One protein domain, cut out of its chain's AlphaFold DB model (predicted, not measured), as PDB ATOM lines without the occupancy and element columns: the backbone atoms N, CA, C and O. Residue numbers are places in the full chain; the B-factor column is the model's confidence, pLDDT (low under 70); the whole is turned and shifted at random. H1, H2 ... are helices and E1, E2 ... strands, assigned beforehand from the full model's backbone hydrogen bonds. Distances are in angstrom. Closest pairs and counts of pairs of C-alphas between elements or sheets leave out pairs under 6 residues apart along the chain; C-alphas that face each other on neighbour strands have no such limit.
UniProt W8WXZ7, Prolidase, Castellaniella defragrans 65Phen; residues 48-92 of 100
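What this domain is: This is residues 48 to 92 of the 100 residues of the protein "Prolidase" of Castellaniella defragrans 65Phen (UniProt W8WXZ7). A small parallel sheet, ordered E1, E2, E3, has H1 over one face in two layers; H2 packs side by side with H1 and only grazes the sheet. The 45 printed residues, mixed in class, run E1, H1, E2, H2, E3 in two strand-helix-strand units, parallel neighbours joined through a helix, with right-handed crossovers. The whole is compact, radius of gyration of the C-alphas 8.5 A, spanning 20 by 18 by 15 A.

How they stand to each other: E2, residues 68 to 71, is parallel to E1, residues 49 to 52, and E3, residues 89 to 91; within hydrogen-bond range are N 70 and O 50, 2.8 A, and N 69 and O 89, 2.9 A. H1, residues 55 to 64, runs along the strands, 9.7 A in height over the sheet. H2, residues 77 to 86, touches H1, closest C-alphas Gln 59 and Ala 79, 5.5 A, at a shallow tilt of 16 degrees, the same way. In both helices every O i to N i+4 pair is within hydrogen-bond range.

Where its parts are: E1, 9.5 A long from first to last C-alpha, begins at C-alpha 49 (218.763, 146.047, 196.511). H1 measures 14.1 A, E2 9.9 A, H2 14.2 A. E3, 6.6 A, ends at C-alpha 91 (209.844, 143.669, 195.012).

The domain as a whole: The farthest C-alphas, Val 48 and Glu 77, are 22.5 A apart. The printed part has no cut, its links are tight, and no printed residue is under pLDDT 70.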
ATOM      1  N   VAL A  48     222.725 146.652 193.739       86.88
ATOM      2  CA  VAL A  48     222.228 146.795 195.113       86.88
ATOM      3  C   VAL A  48     220.701 146.738 195.123       86.88
ATOM      4  O   VAL A  48     220.046 147.375 194.289       86.88
ATOM      5  N   ALA A  49     220.160 146.005 196.094       85.88
ATOM      6  CA  ALA A  49     218.763 146.047 196.511       85.88
ATOM      7  C   ALA A  49     218.680 146.673 197.908       85.88
ATOM      8  O   ALA A  49     219.571 146.439 198.724       85.88
ATOM      9  N   VAL A  50     217.640 147.455 198.195       85.94
ATOM     10  CA  VAL A  50     217.463 148.061 199.525       85.94
ATOM     11  C   VAL A  50     216.053 147.887 200.052       85.94
ATOM     12  O   VAL A  50     215.073 147.948 199.315       85.94
ATOM     13  N   HIS A  51     215.976 147.743 201.365       87.06
ATOM     14  CA  HIS A  51     214.746 147.750 202.133       87.06
ATOM     15  C   HIS A  51     214.301 149.197 202.388       87.06
ATOM     16  O   HIS A  51     214.973 149.924 203.121       87.06
ATOM     17  N   ALA A  52     213.197 149.642 201.776       86.00
ATOM     18  CA  ALA A  52     212.705 151.008 201.951       86.00
ATOM     19  C   ALA A  52     211.175 151.088 201.886       86.00
ATOM     20  O   ALA A  52     210.560 150.648 200.921       86.00
ATOM     21  N   TYR A  53     210.565 151.726 202.889       84.19
ATOM     22  CA  TYR A  53     209.115 151.946 202.936       84.19
ATOM     23  C   TYR A  53     208.710 153.340 202.462       84.19
ATOM     24  O   TYR A  53     207.795 153.472 201.655       84.19
ATOM     25  N   THR A  54     209.357 154.379 202.999       86.44
ATOM     26  CA  THR A  54     208.896 155.772 202.888       86.44
ATOM     27  C   THR A  54     209.316 156.430 201.572       86.44
ATOM     28  O   THR A  54     210.372 156.091 201.027       86.44
ATOM     29  N   PRO A  55     208.584 157.454 201.088       91.12
ATOM     30  CA  PRO A  55     208.936 158.149 199.851       91.12
ATOM     31  C   PRO A  55     210.348 158.729 199.876       91.12
ATOM     32  O   PRO A  55     211.099 158.613 198.911       91.12
ATOM     33  N   ARG A  56     210.748 159.308 201.016       89.19
ATOM     34  CA  ARG A  56     212.086 159.880 201.201       89.19
ATOM     35  C   ARG A  56     213.177 158.820 201.044       89.19
ATOM     36  O   ARG A  56     214.174 159.093 200.376       89.19
ATOM     37  N   ALA A  57     212.999 157.648 201.655       85.94
ATOM     38  CA  ALA A  57     213.963 156.554 201.581       85.94
ATOM     39  C   ALA A  57     214.050 155.984 200.158       85.94
ATOM     40  O   ALA A  57     215.150 155.861 199.620       85.94
ATOM     41  N   VAL A  58     212.902 155.743 199.517       91.50
ATOM     42  CA  VAL A  58     212.831 155.272 198.126       91.50
ATOM     43  C   VAL A  58     213.534 156.249 197.185       91.50
ATOM     44  O   VAL A  58     214.421 155.857 196.431       91.50
ATOM     45  N   GLN A  59     213.219 157.542 197.260       93.81
ATOM     46  CA  GLN A  59     213.835 158.533 196.380       93.81
ATOM     47  C   GLN A  59     215.348 158.665 196.610       93.81
ATOM     48  O   GLN A  59     216.097 158.822 195.645       93.81
ATOM     49  N   ALA A  60     215.814 158.602 197.863       91.25
ATOM     50  CA  ALA A  60     217.244 158.625 198.172       91.25
ATOM     51  C   ALA A  60     217.973 157.405 197.591       91.25
ATOM     52  O   ALA A  60     219.002 157.565 196.938       91.25
ATOM     53  N   ALA A  61     217.405 156.208 197.742       90.69
ATOM     54  CA  ALA A  61     217.948 154.984 197.163       90.69
ATOM     55  C   ALA A  61     218.025 155.043 195.631       90.69
ATOM     56  O   ALA A  61     219.066 154.743 195.043       90.69
ATOM     57  N   VAL A  62     216.957 155.506 194.979       95.44
ATOM     58  CA  VAL A  62     216.924 155.644 193.518       95.44
ATOM     59  C   VAL A  62     217.967 156.661 193.030       95.44
ATOM     60  O   VAL A  62     218.663 156.402 192.049       95.44
ATOM     61  N   ARG A  63     218.152 157.794 193.730       95.56
ATOM     62  CA  ARG A  63     219.215 158.772 193.409       95.56
ATOM     63  C   ARG A  63     220.630 158.234 193.631       95.56
ATOM     64  O   ARG A  63     221.557 158.658 192.931       95.56
ATOM     65  N   ALA A  64     220.801 157.317 194.579       94.12
ATOM     66  CA  ALA A  64     222.074 156.653 194.843       94.12
ATOM     67  C   ALA A  64     222.444 155.601 193.779       94.12
ATOM     68  O   ALA A  64     223.612 155.247 193.682       94.12
ATOM     69  N   GLY A  65     221.489 155.155 192.951       94.88
ATOM     70  CA  GLY A  65     221.721 154.208 191.849       94.88
ATOM     71  C   GLY A  65     221.256 152.773 192.121       94.88
ATOM     72  O   GLY A  65     221.526 151.881 191.316       94.88
ATOM     73  N   VAL A  66     220.531 152.551 193.220       93.50
ATOM     74  CA  VAL A  66     219.919 151.260 193.563       93.50
ATOM     75  C   VAL A  66     219.007 150.771 192.432       93.50
ATOM     76  O   VAL A  66     218.301 151.567 191.812       93.50
ATOM     77  N   LYS A  67     219.012 149.457 192.166       93.31
ATOM     78  CA  LYS A  67     218.231 148.843 191.074       93.31
ATOM     79  C   LYS A  67     216.970 148.121 191.539       93.31
ATOM     80  O   LYS A  67     216.098 147.864 190.715       93.31
ATOM     81  N   LEU A  68     216.853 147.829 192.834       92.19
ATOM     82  CA  LEU A  68     215.708 147.132 193.413       92.19
ATOM     83  C   LEU A  68     215.326 147.739 194.767       92.19
ATOM     84  O   LEU A  68     216.160 147.851 195.665       92.19
ATOM     85  N   ILE A  69     214.059 148.117 194.903       92.56
ATOM     86  CA  ILE A  69     213.442 148.492 196.175       92.56
ATOM     87  C   ILE A  69     212.630 147.300 196.678       92.56
ATOM     88  O   ILE A  69     211.767 146.790 195.965       92.56
ATOM     89  N   GLU A  70     212.889 146.879 197.907       88.81
ATOM     90  CA  GLU A  70     212.056 145.940 198.647       88.81
ATOM     91  C   GLU A  70     211.005 146.719 199.452       88.81
ATOM     92  O   GLU A  70     211.309 147.768 200.028       88.81
ATOM     93  N   HIS A  71     209.801 146.155 199.559       89.75
ATOM     94  CA  HIS A  71     208.659 146.615 200.352       89.75
ATOM     95  C   HIS A  71     207.892 147.792 199.738       89.75
ATOM     96  O   HIS A  71     206.846 147.579 199.121       89.75
ATOM     97  N   GLY A  72     208.379 149.025 199.892       83.75
ATOM     98  CA  GLY A  72     207.800 150.214 199.254       83.75
ATOM     99  C   GLY A  72     206.346 150.558 199.617       83.75
ATOM    100  O   GLY A  72     205.729 151.337 198.896       83.75
ATOM    101  N   GLN A  73     205.763 150.026 200.700       87.12
ATOM    102  CA  GLN A  73     204.320 150.166 200.997       87.12
ATOM    103  C   GLN A  73     203.880 151.610 201.279       87.12
ATOM    104  O   GLN A  73     202.694 151.904 201.161       87.12
ATOM    105  N   LEU A  74     204.799 152.501 201.667       87.88
ATOM    106  CA  LEU A  74     204.495 153.912 201.941       87.88
ATOM    107  C   LEU A  74     204.944 154.839 200.799       87.88
ATOM    108  O   LEU A  74     204.939 156.055 200.968       87.88
ATOM    109  N   MET A  75     205.361 154.285 199.657       90.88
ATOM    110  CA  MET A  75     205.806 155.047 198.493       90.88
ATOM    111  C   MET A  75     204.687 155.950 197.949       90.88
ATOM    112  O   MET A  75     203.538 155.530 197.829       90.88
ATOM    113  N   ASP A  76     205.037 157.184 197.579       94.56
ATOM    114  CA  ASP A  76     204.129 158.134 196.940       94.56
ATOM    115  C   ASP A  76     204.289 158.139 195.411       94.56
ATOM    116  O   ASP A  76     205.211 157.549 194.842       94.56
ATOM    117  N   GLU A  77     203.369 158.811 194.723       97.56
ATOM    118  CA  GLU A  77     203.394 158.901 193.264       97.56
ATOM    119  C   GLU A  77     204.704 159.510 192.709       97.56
ATOM    120  O   GLU A  77     205.249 158.945 191.758       97.56
ATOM    121  N   PRO A  78     205.273 160.596 193.276       97.81
ATOM    122  CA  PRO A  78     206.588 161.096 192.867       97.81
ATOM    123  C   PRO A  78     207.711 160.056 192.955       97.81
ATOM    124  O   PRO A  78     208.512 159.940 192.027       97.81
ATOM    125  N   ALA A  79     207.777 159.289 194.044       95.81
ATOM    126  CA  ALA A  79     208.773 158.237 194.206       95.81
ATOM    127  C   ALA A  79     208.578 157.104 193.185       95.81
ATOM    128  O   ALA A  79     209.551 156.673 192.564       95.81
ATOM    129  N   ALA A  80     207.332 156.688 192.940       97.12
ATOM    130  CA  ALA A  80     207.010 155.669 191.940       97.12
ATOM    131  C   ALA A  80     207.379 156.117 190.514       97.12
ATOM    132  O   ALA A  80     207.968 155.349 189.750       97.12
ATOM    133  N   ARG A  81     207.093 157.378 190.162       98.06
ATOM    134  CA  ARG A  81     207.496 157.971 188.875       98.06
ATOM    135  C   ARG A  81     209.013 157.995 188.726       98.06
ATOM    136  O   ARG A  81     209.522 157.558 187.701       98.06
ATOM    137  N   LEU A  82     209.733 158.417 189.767       97.75
ATOM    138  CA  LEU A  82     211.195 158.426 189.758       97.75
ATOM    139  C   LEU A  82     211.776 157.013 189.570       97.75
ATOM    140  O   LEU A  82     212.732 156.847 188.814       97.75
ATOM    141  N   MET A  83     211.207 155.993 190.222       97.88
ATOM    142  CA  MET A  83     211.603 154.596 190.001       97.88
ATOM    143  C   MET A  83     211.396 154.176 188.545       97.88
ATOM    144  O   MET A  83     212.313 153.619 187.939       97.88
ATOM    145  N   ALA A  84     210.230 154.483 187.970       97.69
ATOM    146  CA  ALA A  84     209.907 154.152 186.585       97.69
ATOM    147  C   ALA A  84     210.848 154.852 185.587       97.69
ATOM    148  O   ALA A  84     211.397 154.199 184.701       97.69
ATOM    149  N   GLU A  85     211.103 156.150 185.768       98.19
ATOM    150  CA  GLU A  85     212.039 156.936 184.949       98.19
ATOM    151  C   GLU A  85     213.468 156.374 184.980       98.19
ATOM    152  O   GLU A  85     214.213 156.486 184.007       98.19
ATOM    153  N   ARG A  86     213.863 155.772 186.106       97.44
ATOM    154  CA  ARG A  86     215.213 155.239 186.337       97.44
ATOM    155  C   ARG A  86     215.329 153.734 186.091       97.44
ATOM    156  O   ARG A  86     216.427 153.197 186.234       97.44
ATOM    157  N   GLY A  87     214.236 153.063 185.722       97.25
ATOM    158  CA  GLY A  87     214.206 151.616 185.502       97.25
ATOM    159  C   GLY A  87     214.504 150.799 186.763       97.25
ATOM    160  O   GLY A  87     215.183 149.780 186.679       97.25
ATOM    161  N   VAL A  88     214.054 151.268 187.930       97.12
ATOM    162  CA  VAL A  88     214.245 150.590 189.222       97.12
ATOM    163  C   VAL A  88     213.081 149.641 189.485       97.12
ATOM    164  O   VAL A  88     211.917 150.020 189.354       97.12
ATOM    165  N   TRP A  89     213.388 148.406 189.872       96.44
ATOM    166  CA  TRP A  89     212.391 147.385 190.177       96.44
ATOM    167  C   TRP A  89     211.811 147.545 191.584       96.44
ATOM    168  O   TRP A  89     212.483 148.023 192.499       96.44
ATOM    169  N   LEU A  90     210.569 147.092 191.755       94.94
ATOM    170  CA  LEU A  90     209.909 146.947 193.049       94.94
ATOM    171  C   LEU A  90     209.662 145.459 193.320       94.94
ATOM    172  O   LEU A  90     208.934 144.807 192.572       94.94
ATOM    173  N   SER A  91     210.230 144.943 194.405       92.75
ATOM    174  CA  SER A  91     209.844 143.669 195.012       92.75
ATOM    175  C   SER A  91     208.837 143.985 196.113       92.75
ATOM    176  O   SER A  91     209.200 144.404 197.210       92.75
ATOM    177  N   ALA A  92     207.549 143.881 195.788       81.75
ATOM    178  CA  ALA A  92     206.475 144.156 196.733       81.75
ATOM    179  C   ALA A  92     206.180 142.890 197.555       81.75
ATOM    180  O   ALA A  92     205.462 142.001 197.098       81.75
TER     181      ALA A  92